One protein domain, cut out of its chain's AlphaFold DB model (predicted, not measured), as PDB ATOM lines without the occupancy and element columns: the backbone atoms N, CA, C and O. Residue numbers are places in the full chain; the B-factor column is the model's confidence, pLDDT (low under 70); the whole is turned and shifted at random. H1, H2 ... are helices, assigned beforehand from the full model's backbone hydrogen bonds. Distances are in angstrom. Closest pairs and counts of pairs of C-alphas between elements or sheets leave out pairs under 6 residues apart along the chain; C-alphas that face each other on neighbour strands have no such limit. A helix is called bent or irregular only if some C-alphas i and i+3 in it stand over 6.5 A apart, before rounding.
ATOM      1  N   ARG A  67      -5.188   5.313 133.832       90.31
ATOM      2  CA  ARG A  67      -5.426   5.077 132.398       90.31
ATOM      3  C   ARG A  67      -5.934   6.325 131.695       90.31
ATOM      4  O   ARG A  67      -5.422   6.645 130.629       90.31
ATOM      5  N   MET A  68      -6.861   7.055 132.312       91.06
ATOM      6  CA  MET A  68      -7.323   8.338 131.786       91.06
ATOM      7  C   MET A  68      -6.180   9.359 131.739       91.06
ATOM      8  O   MET A  68      -5.993  10.042 130.739       91.06
ATOM      9  N   ARG A  69      -5.345   9.413 132.782       92.50
ATOM     10  CA  ARG A  69      -4.141  10.253 132.805       92.50
ATOM     11  C   ARG A  69      -3.202   9.937 131.641       92.50
ATOM     12  O   ARG A  69      -2.751  10.853 130.963       92.50
ATOM     13  N   PHE A  70      -2.917   8.655 131.422       91.31
ATOM     14  CA  PHE A  70      -2.084   8.210 130.307       91.31
ATOM     15  C   PHE A  70      -2.697   8.598 128.958       91.31
ATOM     16  O   PHE A  70      -1.988   9.097 128.093       91.31
ATOM     17  N   GLN A  71      -4.010   8.416 128.785       91.62
ATOM     18  CA  GLN A  71      -4.703   8.820 127.561       91.62
ATOM     19  C   GLN A  71      -4.597  10.323 127.313       91.62
ATOM     20  O   GLN A  71      -4.272  10.717 126.200       91.62
ATOM     21  N   LEU A  72      -4.822  11.155 128.334       93.62
ATOM     22  CA  LEU A  72      -4.671  12.605 128.213       93.62
ATOM     23  C   LEU A  72      -3.236  12.996 127.843       93.62
ATOM     24  O   LEU A  72      -3.061  13.873 127.007       93.62
ATOM     25  N   LEU A  73      -2.233  12.330 128.426       94.31
ATOM     26  CA  LEU A  73      -0.824  12.568 128.108       94.31
ATOM     27  C   LEU A  73      -0.538  12.236 126.641       94.31
ATOM     28  O   LEU A  73      -0.114  13.113 125.895       94.31
ATOM     29  N   ALA A  74      -0.861  11.014 126.219       91.81
ATOM     30  CA  ALA A  74      -0.638  10.568 124.849       91.81
ATOM     31  C   ALA A  74      -1.376  11.456 123.835       91.81
ATOM     32  O   ALA A  74      -0.800  11.868 122.835       91.81
ATOM     33  N   GLN A  75      -2.639  11.805 124.107       93.75
ATOM     34  CA  GLN A  75      -3.389  12.719 123.248       93.75
ATOM     35  C   GLN A  75      -2.769  14.116 123.226       93.75
ATOM     36  O   GLN A  75      -2.720  14.723 122.165       93.75
ATOM     37  N   SER A  76      -2.266  14.629 124.352       94.50
ATOM     38  CA  SER A  76      -1.614  15.939 124.355       94.50
ATOM     39  C   SER A  76      -0.344  15.966 123.507       94.50
ATOM     40  O   SER A  76      -0.169  16.885 122.718       94.50
ATOM     41  N   GLU A  77       0.487  14.930 123.593       93.19
ATOM     42  CA  GLU A  77       1.710  14.819 122.793       93.19
ATOM     43  C   GLU A  77       1.379  14.699 121.299       93.19
ATOM     44  O   GLU A  77       1.844  15.509 120.503       93.19
ATOM     45  N   ILE A  78       0.479  13.775 120.933       91.38
ATOM     46  CA  ILE A  78       0.072  13.556 119.536       91.38
ATOM     47  C   ILE A  78      -0.500  14.836 118.914       91.38
ATOM     48  O   ILE A  78      -0.110  15.210 117.812       91.38
ATOM     49  N   GLN A  79      -1.424  15.514 119.603       93.81
ATOM     50  CA  GLN A  79      -2.064  16.719 119.065       93.81
ATOM     51  C   GLN A  79      -1.077  17.892 118.978       93.81
ATOM     52  O   GLN A  79      -1.116  18.643 118.008       93.81
ATOM     53  N   GLY A  80      -0.182  18.046 119.961       93.81
ATOM     54  CA  GLY A  80       0.862  19.072 119.930       93.81
ATOM     55  C   GLY A  80       1.822  18.882 118.754       93.81
ATOM     56  O   GLY A  80       2.111  19.840 118.034       93.81
ATOM     57  N   ASP A  81       2.263  17.646 118.517       91.50
ATOM     58  CA  ASP A  81       3.169  17.317 117.415       91.50
ATOM     59  C   ASP A  81       2.498  17.463 116.047       91.50
ATOM     60  O   ASP A  81       3.080  18.090 115.161       91.50
ATOM     61  N   MET A  82       1.261  16.974 115.888       91.19
ATOM     62  CA  MET A  82       0.489  17.140 114.649       91.19
ATOM     63  C   MET A  82       0.295  18.619 114.303       91.19
ATOM     64  O   MET A  82       0.598  19.020 113.182       91.19
ATOM     65  N   LEU A  83      -0.116  19.452 115.267       94.06
ATOM     66  CA  LEU A  83      -0.277  20.892 115.039       94.06
ATOM     67  C   LEU A  83       1.041  21.544 114.596       94.06
ATOM     68  O   LEU A  83       1.048  22.388 113.699       94.06
ATOM     69  N   ARG A  84       2.173  21.157 115.192       92.69
ATOM     70  CA  ARG A  84       3.486  21.746 114.886       92.69
ATOM     71  C   ARG A  84       3.935  21.485 113.442       92.69
ATOM     72  O   ARG A  84       4.685  22.293 112.894       92.69
ATOM     73  N   MET A  85       3.462  20.417 112.795       90.81
ATOM     74  CA  MET A  85       3.786  20.126 111.389       90.81
ATOM     75  C   MET A  85       3.299  21.230 110.434       90.81
ATOM     76  O   MET A  85       3.964  21.524 109.435       90.81
ATOM     77  N   ASP A  86       2.207  21.914 110.783       92.31
ATOM     78  CA  ASP A  86       1.605  22.963 109.954       92.31
ATOM     79  C   ASP A  86       2.263  24.344 110.138       92.31
ATOM     80  O   ASP A  86       1.895  25.312 109.466       92.31
ATOM     81  N   ASP A  87       3.293  24.474 110.988       90.56
ATOM     82  CA  ASP A  87       3.975  25.755 111.250       90.56
ATOM     83  C   ASP A  87       4.547  26.413 109.987       90.56
ATOM     84  O   ASP A  87       4.708  27.644 109.919       90.56
ATOM     85  N   THR A  88       4.875  25.594 108.989       92.94
ATOM     86  CA  THR A  88       5.428  26.023 107.701       92.94
ATOM     87  C   THR A  88       4.372  26.579 106.746       92.94
ATOM     88  O   THR A  88       4.729  27.333 105.842       92.94
ATOM     89  N   MET A  89       3.084  26.296 106.970       94.62
ATOM     90  CA  MET A  89       1.985  26.815 106.143       94.62
ATOM     91  C   MET A  89       1.743  28.313 106.366       94.62
ATOM     92  O   MET A  89       1.221  29.013 105.498       94.62
ATOM     93  N   PHE A  90       2.138  28.835 107.528       95.81
ATOM     94  CA  PHE A  90       1.899  30.228 107.880       95.81
ATOM     95  C   PHE A  90       2.879  31.191 107.204       95.81
ATOM     96  O   PHE A  90       4.084  31.189 107.476       95.81
ATOM     97  N   THR A  91       2.325  32.129 106.437       95.75
ATOM     98  CA  THR A  91       3.051  33.289 105.901       95.75
ATOM     99  C   THR A  91       2.912  34.495 106.847       95.75
ATOM    100  O   THR A  91       1.844  34.705 107.433       95.75
ATOM    101  N   PRO A  92       3.956  35.332 107.037       93.44
ATOM    102  CA  PRO A  92       3.874  36.493 107.919       93.44
ATOM    103  C   PRO A  92       2.681  37.405 107.607       93.44
ATOM    104  O   PRO A  92       2.501  37.846 106.475       93.44
ATOM    105  N   ARG A  93       1.903  37.735 108.650       92.56
ATOM    106  CA  ARG A  93       0.711  38.611 108.598       92.56
ATOM    107  C   ARG A  93      -0.443  38.097 107.728       92.56
ATOM    108  O   ARG A  93      -1.375  38.858 107.477       92.56
ATOM    109  N   GLN A  94      -0.417  36.833 107.318       96.44
ATOM    110  CA  GLN A  94      -1.522  36.190 106.617       96.44
ATOM    111  C   GLN A  94      -2.151  35.146 107.542       96.44
ATOM    112  O   GLN A  94      -1.483  34.168 107.884       96.44
ATOM    113  N   PRO A  95      -3.383  35.376 108.031       96.94
ATOM    114  CA  PRO A  95      -4.074  34.375 108.823       96.94
ATOM    115  C   PRO A  95      -4.564  33.232 107.928       96.94
ATOM    116  O   PRO A  95      -4.853  33.442 106.751       96.94
ATOM    117  N   LEU A  96      -4.698  32.050 108.519       97.06
ATOM    118  CA  LEU A  96      -5.360  30.888 107.927       97.06
ATOM    119  C   LEU A  96      -6.668  30.624 108.673       97.06
ATOM    120  O   LEU A  96      -6.811  31.017 109.833       97.06
ATOM    121  N   SER A  97      -7.635  29.979 108.036       96.19
ATOM    122  CA  SER A  97      -8.798  29.454 108.748       96.19
ATOM    123  C   SER A  97      -8.505  28.064 109.320       96.19
ATOM    124  O   SER A  97      -7.594  27.367 108.877       96.19
ATOM    125  N   ALA A  98      -9.304  27.626 110.292       93.94
ATOM    126  CA  ALA A  98      -9.263  26.259 110.803       93.94
ATOM    127  C   ALA A  98      -9.509  25.231 109.686       93.94
ATOM    128  O   ALA A  98      -8.905  24.162 109.695       93.94
ATOM    129  N   SER A  99     -10.350  25.575 108.705       93.12
ATOM    130  CA  SER A  99     -10.605  24.738 107.533       93.12
ATOM    131  C   SER A  99      -9.389  24.616 106.620       93.12
ATOM    132  O   SER A  99      -9.203  23.551 106.056       93.12
ATOM    133  N   ASP A 100      -8.548  25.649 106.502       95.00
ATOM    134  CA  ASP A 100      -7.320  25.574 105.695       95.00
ATOM    135  C   ASP A 100      -6.260  24.668 106.339       95.00
ATOM    136  O   ASP A 100      -5.463  24.054 105.635       95.00
ATOM    137  N   LEU A 101      -6.257  24.588 107.674       92.69
ATOM    138  CA  LEU A 101      -5.321  23.781 108.466       92.69
ATOM    139  C   LEU A 101      -5.784  22.325 108.648       92.69
ATOM    140  O   LEU A 101      -4.985  21.478 109.021       92.69
ATOM    141  N   PHE A 102      -7.066  22.018 108.411       89.69
ATOM    142  CA  PHE A 102      -7.648  20.665 108.485       89.69
ATOM    143  C   PHE A 102      -7.352  19.869 109.776       89.69
ATOM    144  O   PHE A 102      -7.382  18.639 109.773       89.69
ATOM    145  N   HIS A 103      -7.115  20.549 110.903       91.69
ATOM    146  CA  HIS A 103      -6.744  19.892 112.155       91.69
ATOM    147  C   HIS A 103      -7.933  19.783 113.137       91.69
ATOM    148  O   HIS A 103      -8.466  20.817 113.556       91.69
ATOM    149  N   PRO A 104      -8.325  18.573 113.602       90.06
ATOM    150  CA  PRO A 104      -9.524  18.370 114.430       90.06
ATOM    151  C   PRO A 104      -9.556  19.184 115.731       90.06
ATOM    152  O   PRO A 104     -10.611  19.634 116.172       90.06
ATOM    153  N   ALA A 105      -8.397  19.426 116.354       92.12
ATOM    154  CA  ALA A 105      -8.321  20.230 117.578       92.12
ATOM    155  C   ALA A 105      -8.805  21.684 117.394       92.12
ATOM    156  O   ALA A 105      -9.232  22.315 118.363       92.12
ATOM    157  N   LEU A 106      -8.767  22.223 116.170       93.44
ATOM    158  CA  LEU A 106      -9.171  23.604 115.892       93.44
ATOM    159  C   LEU A 106     -10.692  23.793 115.923       93.44
ATOM    160  O   LEU A 106     -11.157  24.910 116.144       93.44
ATOM    161  N   GLU A 107     -11.472  22.718 115.795       90.69
ATOM    162  CA  GLU A 107     -12.936  22.757 115.914       90.69
ATOM    163  C   GLU A 107     -13.400  23.163 117.321       90.69
ATOM    164  O   GLU A 107     -14.509  23.664 117.504       90.69
ATOM    165  N   TYR A 108     -12.535  22.994 118.324       88.81
ATOM    166  CA  TYR A 108     -12.801  23.378 119.710       88.81
ATOM    167  C   TYR A 108     -12.539  24.862 119.987       88.81
ATOM    168  O   TYR A 108     -12.865  25.353 121.070       88.81
ATOM    169  N   LEU A 109     -11.970  25.601 119.028       90.25
ATOM    170  CA  LEU A 109     -11.841  27.049 119.141       90.25
ATOM    171  C   LEU A 109     -13.210  27.722 118.975       90.25
ATOM    172  O   LEU A 109     -14.018  27.277 118.163       90.25
ATOM    173  N   PRO A 110     -13.474  28.848 119.656       88.38
ATOM    174  CA  PRO A 110     -14.617  29.694 119.342       88.38
ATOM    175  C   PRO A 110     -14.681  30.028 117.844       88.38
ATOM    176  O   PRO A 110     -13.674  30.424 117.255       88.38
ATOM    177  N   THR A 111     -15.868  29.951 117.234       88.69
ATOM    178  CA  THR A 111     -16.075  30.190 115.790       88.69
ATOM    179  C   THR A 111     -15.429  31.479 115.257       88.69
ATOM    180  O   THR A 111     -14.883  31.446 114.154       88.69
ATOM    181  N   PRO A 112     -15.421  32.618 115.986       90.06
ATOM    182  CA  PRO A 112     -14.714  33.810 115.517       90.06
ATOM    183  C   PRO A 112     -13.204  33.596 115.344       90.06
ATOM    184  O   PRO A 112     -12.628  34.124 114.397       90.06
ATOM    185  N   LEU A 113     -12.577  32.804 116.221       91.88
ATOM    186  CA  LEU A 113     -11.148  32.490 116.163       91.88
ATOM    187  C   LEU A 113     -10.825  31.477 115.065       91.88
ATOM    188  O   LEU A 113      -9.768  31.580 114.454       91.88
ATOM    189  N   GLN A 114     -11.747  30.566 114.745       94.06
ATOM    190  CA  GLN A 114     -11.561  29.599 113.656       94.06
ATOM    191  C   GLN A 114     -11.401  30.261 112.278       94.06
ATOM    192  O   GLN A 114     -10.812  29.674 111.381       94.06
ATOM    193  N   ARG A 115     -11.925  31.475 112.069       95.44
ATOM    194  CA  ARG A 115     -11.881  32.140 110.753       95.44
ATOM    195  C   ARG A 115     -10.531  32.771 110.433       95.44
ATOM    196  O   ARG A 115     -10.204  32.916 109.262       95.44
ATOM    197  N   GLN A 116      -9.808  33.228 111.453       96.56
ATOM    198  CA  GLN A 116      -8.571  33.990 111.293       96.56
ATOM    199  C   GLN A 116      -7.578  33.611 112.390       96.56
ATOM    200  O   GLN A 116      -7.495  34.244 113.444       96.56
ATOM    201  N   ILE A 117      -6.805  32.572 112.113       97.00
ATOM    202  CA  ILE A 117      -5.751  32.051 112.967       97.00
ATOM    203  C   ILE A 117      -4.431  32.639 112.483       97.00
ATOM    204  O   ILE A 117      -3.994  32.401 111.361       97.00
ATOM    205  N   TYR A 118      -3.785  33.433 113.331       96.56
ATOM    206  CA  TYR A 118      -2.431  33.920 113.076       96.56
ATOM    207  C   TYR A 118      -1.400  32.943 113.641       96.56
ATOM    208  O   TYR A 118      -1.637  32.340 114.687       96.56
ATOM    209  N   LYS A 119      -0.214  32.880 113.021       95.56
ATOM    210  CA  LYS A 119       0.893  32.015 113.467       95.56
ATOM    211  C   LYS A 119       1.201  32.141 114.962       95.56
ATOM    212  O   LYS A 119       1.415  31.145 115.632       95.56
ATOM    213  N   THR A 120       1.203  33.357 115.507       94.38
ATOM    214  CA  THR A 120       1.487  33.586 116.934       94.38
ATOM    215  C   THR A 120       0.434  32.974 117.853       94.38
ATOM    216  O   THR A 120       0.783  32.393 118.876       94.38
ATOM    217  N   PHE A 121      -0.846  33.081 117.485       95.19
ATOM    218  CA  PHE A 121      -1.926  32.410 118.203       95.19
ATOM    219  C   PHE A 121      -1.797  30.892 118.068       95.19
ATOM    220  O   PHE A 121      -1.908  30.194 119.065       95.19
ATOM    221  N   TYR A 122      -1.532  30.402 116.855       95.81
ATOM    222  CA  TYR A 122      -1.391  28.977 116.565       95.81
ATOM    223  C   TYR A 122      -0.277  28.321 117.389       95.81
ATOM    224  O   TYR A 122      -0.519  27.313 118.047       95.81
ATOM    225  N   ILE A 123       0.894  28.965 117.448       95.00
ATOM    226  CA  ILE A 123       2.013  28.542 118.298       95.00
ATOM    227  C   ILE A 123       1.589  28.501 119.763       95.00
ATOM    228  O   ILE A 123       1.770  27.487 120.431       95.00
ATOM    229  N   GLY A 124       0.975  29.577 120.263       94.38
ATOM    230  CA  GLY A 124       0.470  29.607 121.635       94.38
ATOM    231  C   GLY A 124      -0.540  28.492 121.914       94.38
ATOM    232  O   GLY A 124      -0.493  27.882 122.976       94.38
ATOM    233  N   PHE A 125      -1.414  28.189 120.951       95.38
ATOM    234  CA  PHE A 125      -2.428  27.150 121.062       95.38
ATOM    235  C   PHE A 125      -1.815  25.754 121.168       95.38
ATOM    236  O   PHE A 125      -2.142  25.045 122.118       95.38
ATOM    237  N   TYR A 126      -0.898  25.363 120.273       95.25
ATOM    238  CA  TYR A 126      -0.274  24.041 120.399       95.25
ATOM    239  C   TYR A 126       0.651  23.943 121.623       95.25
ATOM    240  O   TYR A 126       0.764  22.877 122.219       95.25
ATOM    241  N   THR A 127       1.236  25.059 122.078       95.50
ATOM    242  CA  THR A 127       2.064  25.091 123.304       95.50
ATOM    243  C   THR A 127       1.249  24.738 124.557       95.50
ATOM    244  O   THR A 127       1.790  24.218 125.533       95.50
ATOM    245  N   LEU A 128      -0.077  24.946 124.546       95.94
ATOM    246  CA  LEU A 128      -0.946  24.472 125.632       95.94
ATOM    247  C   LEU A 128      -0.890  22.947 125.775       95.94
ATOM    248  O   LEU A 128      -0.952  22.443 126.896       95.94
ATOM    249  N   PHE A 129      -0.751  22.214 124.670       96.19
ATOM    250  CA  PHE A 129      -0.631  20.760 124.703       96.19
ATOM    251  C   PHE A 129       0.709  20.325 125.300       96.19
ATOM    252  O   PHE A 129       0.722  19.412 126.125       96.19
ATOM    253  N   ASP A 130       1.803  21.035 125.003       94.75
ATOM    254  CA  ASP A 130       3.094  20.805 125.665       94.75
ATOM    255  C   ASP A 130       2.984  21.041 127.185       94.75
ATOM    256  O   ASP A 130       3.481  20.248 127.988       94.75
ATOM    257  N   GLY A 131       2.273  22.098 127.596       96.00
ATOM    258  CA  GLY A 131       1.990  22.392 129.004       96.00
ATOM    259  C   GLY A 131       1.168  21.294 129.687       96.00
ATOM    260  O   GLY A 131       1.501  20.865 130.796       96.00
ATOM    261  N   ILE A 132       0.129  20.785 129.016       96.88
ATOM    262  CA  ILE A 132      -0.666  19.640 129.489       96.88
ATOM    263  C   ILE A 132       0.228  18.406 129.652       96.88
ATOM    264  O   ILE A 132       0.230  17.799 130.728       96.88
ATOM    265  N   ALA A 133       1.015  18.059 128.632       96.19
ATOM    266  CA  ALA A 133       1.914  16.910 128.658       96.19
ATOM    267  C   ALA A 133       2.932  17.024 129.801       96.19
ATOM    268  O   ALA A 133       3.125  16.081 130.571       96.19
ATOM    269  N   HIS A 134       3.538  18.202 129.972       95.38
ATOM    270  CA  HIS A 134       4.485  18.478 131.049       95.38
ATOM    271  C   HIS A 134       3.875  18.207 132.431       95.38
ATOM    272  O   HIS A 134       4.439  17.446 133.219       95.38
ATOM    273  N   ILE A 135       2.684  18.746 132.706       96.25
ATOM    274  CA  ILE A 135       1.972  18.520 133.972       96.25
ATOM    275  C   ILE A 135       1.627  17.039 134.145       96.25
ATOM    276  O   ILE A 135       1.782  16.476 135.232       96.25
ATOM    277  N   LEU A 136       1.182  16.374 133.079       95.31
ATOM    278  CA  LEU A 136       0.771  14.972 133.133       95.31
ATOM    279  C   LEU A 136       1.938  13.994 133.344       95.31
ATOM    280  O   LEU A 136       1.717  12.879 133.831       95.31
ATOM    281  N   ARG A 137       3.186  14.412 133.122       94.06
ATOM    282  CA  ARG A 137       4.376  13.640 133.518       94.06
ATOM    283  C   ARG A 137       4.692  13.740 135.014       94.06
ATOM    284  O   ARG A 137       5.269  12.809 135.569       94.06
ATOM    285  N   ILE A 138       4.271  14.809 135.698       93.69
ATOM    286  CA  ILE A 138       4.507  14.997 137.139       93.69
ATOM    287  C   ILE A 138       3.499  14.167 137.946       93.69
ATOM    288  O   ILE A 138       2.308  14.463 137.887       93.69
ATOM    289  N   PRO A 139       3.915  13.164 138.743       89.00
ATOM    290  CA  PRO A 139       2.988  12.280 139.446       89.00
ATOM    291  C   PRO A 139       1.899  13.030 140.226       89.00
ATOM    292  O   PRO A 139       2.187  13.938 140.999       89.00
ATOM    293  N   ASN A 140       0.642  12.622 140.031       86.25
ATOM    294  CA  ASN A 140      -0.559  13.187 140.665       86.25
ATOM    295  C   ASN A 140      -0.892  14.658 140.346       86.25
ATOM    296  O   ASN A 140      -1.908  15.141 140.837       86.25
ATOM    297  N   ALA A 141      -0.116  15.364 139.520       93.12
ATOM    298  CA  ALA A 141      -0.439  16.742 139.143       93.12
ATOM    299  C   ALA A 141      -1.655  16.805 138.201       93.12
ATOM    300  O   ALA A 141      -1.821  15.940 137.338       93.12
ATOM    301  N   ILE A 142      -2.498  17.827 138.349       94.31
ATOM    302  CA  ILE A 142      -3.739  17.990 137.580       94.31
ATOM    303  C   ILE A 142      -3.581  19.135 136.568       94.31
ATOM    304  O   ILE A 142      -3.214  20.240 136.972       94.31
ATOM    305  N   PRO A 143      -3.880  18.920 135.271       96.12
ATOM    306  CA  PRO A 143      -3.769  19.955 134.244       96.12
ATOM    307  C   PRO A 143      -4.979  20.902 134.280       96.12
ATOM    308  O   PRO A 143      -5.832  20.886 133.396       96.12
ATOM    309  N   THR A 144      -5.086  21.720 135.328       94.75
ATOM    310  CA  THR A 144      -6.089  22.798 135.382       94.75
ATOM    311  C   THR A 144      -5.733  23.910 134.388       94.75
ATOM    312  O   THR A 144      -4.552  24.080 134.075       94.75
ATOM    313  N   PRO A 145      -6.696  24.726 133.916       93.69
ATOM    314  CA  PRO A 145      -6.410  25.835 133.007       93.69
ATOM    315  C   PRO A 145      -5.289  26.754 133.497       93.69
ATOM    316  O   PRO A 145      -4.398  27.097 132.730       93.69
ATOM    317  N   GLN A 146      -5.284  27.115 134.784       93.81
ATOM    318  CA  GLN A 146      -4.241  27.971 135.354       93.81
ATOM    319  C   GLN A 146      -2.871  27.286 135.347       93.81
ATOM    320  O   GLN A 146      -1.880  27.929 135.008       93.81
ATOM    321  N   ALA A 147      -2.811  25.997 135.697       95.62
ATOM    322  CA  ALA A 147      -1.562  25.244 135.691       95.62
ATOM    323  C   ALA A 147      -1.011  25.094 134.268       95.62
ATOM    324  O   ALA A 147       0.179  25.304 134.053       95.62
ATOM    325  N   VAL A 148      -1.877  24.787 133.296       96.44
ATOM    326  CA  VAL A 148      -1.504  24.650 131.880       96.44
ATOM    327  C   VAL A 148      -0.988  25.969 131.325       96.44
ATOM    328  O   VAL A 148       0.052  25.979 130.680       96.44
ATOM    329  N   ILE A 149      -1.670  27.083 131.605       93.31
ATOM    330  CA  ILE A 149      -1.221  28.413 131.178       93.31
ATOM    331  C   ILE A 149       0.157  28.727 131.768       93.31
ATOM    332  O   ILE A 149       1.042  29.150 131.032       93.31
ATOM    333  N   ALA A 150       0.354  28.494 133.070       95.12
ATOM    334  CA  ALA A 150       1.645  28.717 133.719       95.12
ATOM    335  C   ALA A 150       2.754  27.867 133.077       95.12
ATOM    336  O   ALA A 150       3.775  28.409 132.670       95.12
ATOM    337  N   ALA A 151       2.512  26.566 132.895       94.75
ATOM    338  CA  ALA A 151       3.466  25.662 132.256       94.75
ATOM    339  C   ALA A 151       3.773  26.068 130.805       94.75
ATOM    340  O   ALA A 151       4.927  26.044 130.395       94.75
ATOM    341  N   ALA A 152       2.763  26.482 130.034       92.44
ATOM    342  CA  ALA A 152       2.934  26.907 128.648       92.44
ATOM    343  C   ALA A 152       3.785  28.181 128.516       92.44
ATOM    344  O   ALA A 152       4.522  28.314 127.545       92.44
ATOM    345  N   PHE A 153       3.723  29.101 129.485       89.94
ATOM    346  CA  PHE A 153       4.581  30.293 129.495       89.94
ATOM    347  C   PHE A 153       6.050  29.985 129.803       89.94
ATOM    348  O   PHE A 153       6.924  30.725 129.351       89.94
ATOM    349  N   ASP A 154       6.319  28.908 130.541       90.12
ATOM    350  CA  ASP A 154       7.680  28.469 130.867       90.12
ATOM    351  C   ASP A 154       8.319  27.639 129.737       90.12
ATOM    352  O   ASP A 154       9.539  27.447 129.705       90.12
ATOM    353  N   ILE A 155       7.514  27.155 128.786       87.19
ATOM    354  CA  ILE A 155       7.975  26.372 127.640       87.19
ATOM    355  C   ILE A 155       8.423  27.317 126.526       87.19
ATOM    356  O   ILE A 155       7.690  28.199 126.085       87.19
ATOM    357  N   ASN A 156       9.639  27.105 126.020       78.44
ATOM    358  CA  ASN A 156      10.075  27.738 124.783       78.44
ATOM    359  C   ASN A 156       9.558  26.905 123.594       78.44
ATOM    360  O   ASN A 156      10.109  25.831 123.351       78.44
ATOM    361  N   PRO A 157       8.571  27.384 122.812       67.56
ATOM    362  CA  PRO A 157       7.989  26.606 121.716       67.56
ATOM    363  C   PRO A 157       8.990  26.311 120.590       67.56
ATOM    364  O   PRO A 157       8.809  25.363 119.833       67.56
ATOM    365  N   GLY A 158      10.066  27.103 120.483       62.97
ATOM    366  CA  GLY A 158      11.156  26.865 119.533       62.97
ATOM    367  C   GLY A 158      12.188  25.837 120.006       62.97
ATOM    368  O   GLY A 158      13.019  25.404 119.211       62.97
ATOM    369  N   ALA A 159      12.157  25.441 121.281       57.38
ATOM    370  CA  ALA A 159      13.017  24.408 121.845       57.38
ATOM    371  C   ALA A 159      12.258  23.075 121.877       57.38
ATOM    372  O   ALA A 159      11.911  22.569 122.942       57.38
ATOM    373  N   SER A 160      11.958  22.511 120.705       51.84
ATOM    374  CA  SER A 160      11.394  21.160 120.647       51.84
ATOM    375  C   SER A 160      12.419  20.153 121.174       51.84
ATOM    376  O   SER A 160      13.526  20.057 120.643       51.84
ATOM    377  N   SER A 161      12.059  19.385 122.207       50.38
ATOM    378  CA  SER A 161      12.868  18.252 122.679       50.38
ATOM    379  C   SER A 161      12.730  17.007 121.793       50.38
ATOM    380  O   SER A 161      13.433  16.033 122.025       50.38
ATOM    381  N   LEU A 162      11.816  17.030 120.817       51.66
ATOM    382  CA  LEU A 162      11.485  15.929 119.899       51.66
ATOM    383  C   LEU A 162      12.078  16.141 118.489       51.66
ATOM    384  O   LEU A 162      11.655  15.531 117.511       51.66
ATOM    385  N   GLY A 163      13.051  17.049 118.370       44.06
ATOM    386  CA  GLY A 163      13.646  17.506 117.114       44.06
ATOM    387  C   GLY A 163      14.644  16.558 116.438       44.06
ATOM    388  O   GLY A 163      15.672  17.041 115.969       44.06
ATOM    389  N   ASP A 164      14.371  15.258 116.351       52.38
ATOM    390  CA  ASP A 164      15.083  14.357 115.426       52.38
ATOM    391  C   ASP A 164      14.169  13.578 114.463       52.38
ATOM    392  O   ASP A 164      14.667  12.931 113.545       52.38
ATOM    393  N   GLY A 165      12.843  13.728 114.569       46.72
ATOM    394  CA  GLY A 165      11.916  13.196 113.564       46.72
ATOM    395  C   GLY A 165      11.684  11.686 113.651       46.72
ATOM    396  O   GLY A 165      11.216  11.090 112.684       46.72
ATOM    397  N   VAL A 166      11.946  11.064 114.801       48.38
ATOM    398  CA  VAL A 166      11.765   9.619 115.013       48.38
ATOM    399  C   VAL A 166      10.340   9.286 115.504       48.38
ATOM    400  O   VAL A 166      10.117   8.512 116.433       48.38
ATOM    401  N   PHE A 167       9.318   9.888 114.888       46.41
ATOM    402  CA  PHE A 167       7.919   9.548 115.190       46.41
ATOM    403  C   PHE A 167       7.552   8.156 114.643       46.41
ATOM    404  O   PHE A 167       6.791   7.431 115.280       46.41
ATOM    405  N   GLU A 168       8.148   7.737 113.516       49.38
ATOM    406  CA  GLU A 168       7.889   6.425 112.898       49.38
ATOM    407  C   GLU A 168       8.364   5.236 113.757       49.38
ATOM    408  O   GLU A 168       7.639   4.249 113.837       49.38
ATOM    409  N   GLU A 169       9.483   5.327 114.495       49.72
ATOM    410  CA  GLU A 169       9.916   4.207 115.363       49.72
ATOM    411  C   GLU A 169       9.052   4.054 116.629       49.72
ATOM    412  O   GLU A 169       9.090   3.014 117.283       49.72
ATOM    413  N   THR A 170       8.225   5.048 116.979       49.62
ATOM    414  CA  THR A 170       7.375   4.981 118.185       49.62
ATOM    415  C   THR A 170       6.131   4.098 117.977       49.62
ATOM    416  O   THR A 170       5.539   3.626 118.948       49.62
ATOM    417  N   PHE A 171       5.742   3.818 116.726       48.69
ATOM    418  CA  PHE A 171       4.600   2.944 116.410       48.69
ATOM    419  C   PHE A 171       4.975   1.471 116.205       48.69
ATOM    420  O   PHE A 171       4.083   0.626 116.238       48.69
ATOM    421  N   ASP A 172       6.270   1.158 116.086       48.19
ATOM    422  CA  ASP A 172       6.797  -0.217 116.096       48.19
ATOM    423  C   ASP A 172       7.062  -0.742 117.522       48.19
ATOM    424  O   ASP A 172       7.594  -1.840 117.714       48.19
ATOM    425  N   VAL A 173       6.666   0.015 118.552       51.03
ATOM    426  CA  VAL A 173       6.689  -0.463 119.935       51.03
ATOM    427  C   VAL A 173       5.591  -1.511 120.094       51.03
ATOM    428  O   VAL A 173       4.398  -1.203 120.068       51.03
ATOM    429  N   ASP A 174       6.023  -2.761 120.252       48.72
ATOM    430  CA  ASP A 174       5.191  -3.938 120.471       48.72
ATOM    431  C   ASP A 174       4.038  -3.605 121.442       48.72
ATOM    432  O   ASP A 174       4.259  -3.083 122.538       48.72
ATOM    433  N   GLU A 175       2.780  -3.882 121.072       51.22
ATOM    434  CA  GLU A 175       1.592  -3.551 121.888       51.22
ATOM    435  C   GLU A 175       1.670  -4.113 123.328       51.22
ATOM    436  O   GLU A 175       0.913  -3.710 124.222       51.22
ATOM    437  N   SER A 176       2.561  -5.084 123.544       47.78
ATOM    438  CA  SER A 176       2.913  -5.698 124.822       47.78
ATOM    439  C   SER A 176       3.706  -4.765 125.768       47.78
ATOM    440  O   SER A 176       3.677  -4.942 126.998       47.78
ATOM    441  N   GLU A 177       4.363  -3.735 125.229       50.56
ATOM    442  CA  GLU A 177       5.185  -2.749 125.940       50.56
ATOM    443  C   GLU A 177       4.454  -1.451 126.276       50.56
ATOM    444  O   GLU A 177       4.838  -0.777 127.237       50.56
ATOM    445  N   LEU A 178       3.343  -1.151 125.594       56.62
ATOM    446  CA  LEU A 178       2.457  -0.044 125.949       56.62
ATOM    447  C   LEU A 178       1.923  -0.260 127.371       56.62
ATOM    448  O   LEU A 178       0.941  -0.974 127.611       56.62
ATOM    449  N   GLY A 179       2.575   0.393 128.337       66.94
ATOM    450  CA  GLY A 179       2.277   0.310 129.768       66.94
ATOM    451  C   GLY A 179       0.797   0.520 130.095       66.94
ATOM    452  O   GLY A 179       0.321   0.018 131.108       66.94
ATOM    453  N   PHE A 180       0.036   1.146 129.194       76.69
ATOM    454  CA  PHE A 180      -1.414   1.279 129.249       76.69
ATOM    455  C   PHE A 180      -2.183  -0.024 129.521       76.69
ATOM    456  O   PHE A 180      -3.108  -0.011 130.337       76.69
ATOM    457  N   ARG A 181      -1.835  -1.151 128.876       75.94
ATOM    458  CA  ARG A 181      -2.517  -2.443 129.122       75.94
ATOM    459  C   ARG A 181      -2.176  -3.023 130.499       75.94
ATOM    460  O   ARG A 181      -2.969  -3.788 131.042       75.94
ATOM    461  N   LYS A 182      -1.030  -2.629 131.066       80.94
ATOM    462  CA  LYS A 182      -0.562  -3.017 132.407       80.94
ATOM    463  C   LYS A 182      -1.162  -2.138 133.512       80.94
ATOM    464  O   LYS A 182      -1.123  -2.523 134.677       80.94
ATOM    465  N   LEU A 183      -1.728  -0.975 133.171       82.06
ATOM    466  CA  LEU A 183      -2.378  -0.098 134.143       82.06
ATOM    467  C   LEU A 183      -3.662  -0.735 134.687       82.06
ATOM    468  O   LEU A 183      -4.482  -1.288 133.949       82.06
ATOM    469  N   VAL A 184      -3.852  -0.601 135.999       83.69
ATOM    470  CA  VAL A 184      -5.039  -1.097 136.702       83.69
ATOM    471  C   VAL A 184      -6.289  -0.429 136.132       83.69
ATOM    472  O   VAL A 184      -6.350   0.796 136.008       83.69
ATOM    473  N   ARG A 185      -7.292  -1.243 135.788       83.69
ATOM    474  CA  ARG A 185      -8.592  -0.748 135.325       83.69
ATOM    475  C   ARG A 185      -9.334  -0.062 136.463       83.69
ATOM    476  O   ARG A 185      -9.355  -0.555 137.589       83.69
TER     477      ARG A 185
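Overview. This is residues 67 to 185 of the 230 residues of an uncharacterized protein of Hebeloma cylindrosporum h7 (UniProt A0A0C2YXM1). Two long helices, H1 and H5, lie side by side and run opposite ways; H6 crosses H5, and the short helices H2, H3 and H4 cluster beside the pair. After H6 a long stretch with no named element leads back to H7, by the beginning of H1, and its residues 168 to 178 stick out. The printed part has 119 residues with seven named helices, H1 to H7 in order, and no named strand: all helix. It is compact, with a radius of gyration of the C-alphas of 15.7 A and spans of 47 by 33 by 26 A.

Along the chain. Find C-alpha 67 at (-5.426, 5.077, 132.398); from there H1 runs 34.2 A to residue 88, irregular where C-alphas 85 and 88 are 7.1 A apart. Next come H2, residues 98 to 101, H3, 104 to 108, and H4, 111 to 114. H5, residues 119 to 137, starts at C-alpha 119 (0.893, 32.015, 113.467) and covers 27.4 A. H6, residues 145 to 154, covers 14.5 A; H7, residues 179 to 182, ends at C-alpha 182 (-0.562, -3.017, 132.407).

Arrangement. H1 and H5 touch at a shallow tilt of 26 degrees, opposite ways; their closest C-alphas, of Ser 76 and Phe 129, are 4.9 A apart. H5 touches H6, about perpendicular at 73 degrees, closest at Gly 131 and Ala 152, with C-alphas 4.6 A apart. H3 is close to H1 but not clearly touching, the closest C-alphas, of Gln 79 and Ala 105, being 7.3 A apart. H2 and H4 are close but not clearly touching, their closest C-alphas, of Ala 98 and Gln 114, being 5.0 A apart, and H1 and H7 are also close but not clearly touching, their closest C-alphas, of Arg 67 and Phe 180, being 6.4 A apart. H1 and H6 are apart. On the backbone, every O i to N i+4 pair is within hydrogen-bond range in H6, against 15 of 18 in H1, 14 of 15 in H5 and 0 of 1 in H3, where 2 of 2 O i to N i+3 pairs are; H2, H4 and H7 are too short for an O i to N i+4 pair.

Size, cuts and confidence. The two C-alphas farthest apart, of Arg 93 and Val 184, are 49.0 A apart, and the printed part has no cut. The link from H6 to H7 is long, 24 residues; pLDDT is under 70 at residues 157 to 179.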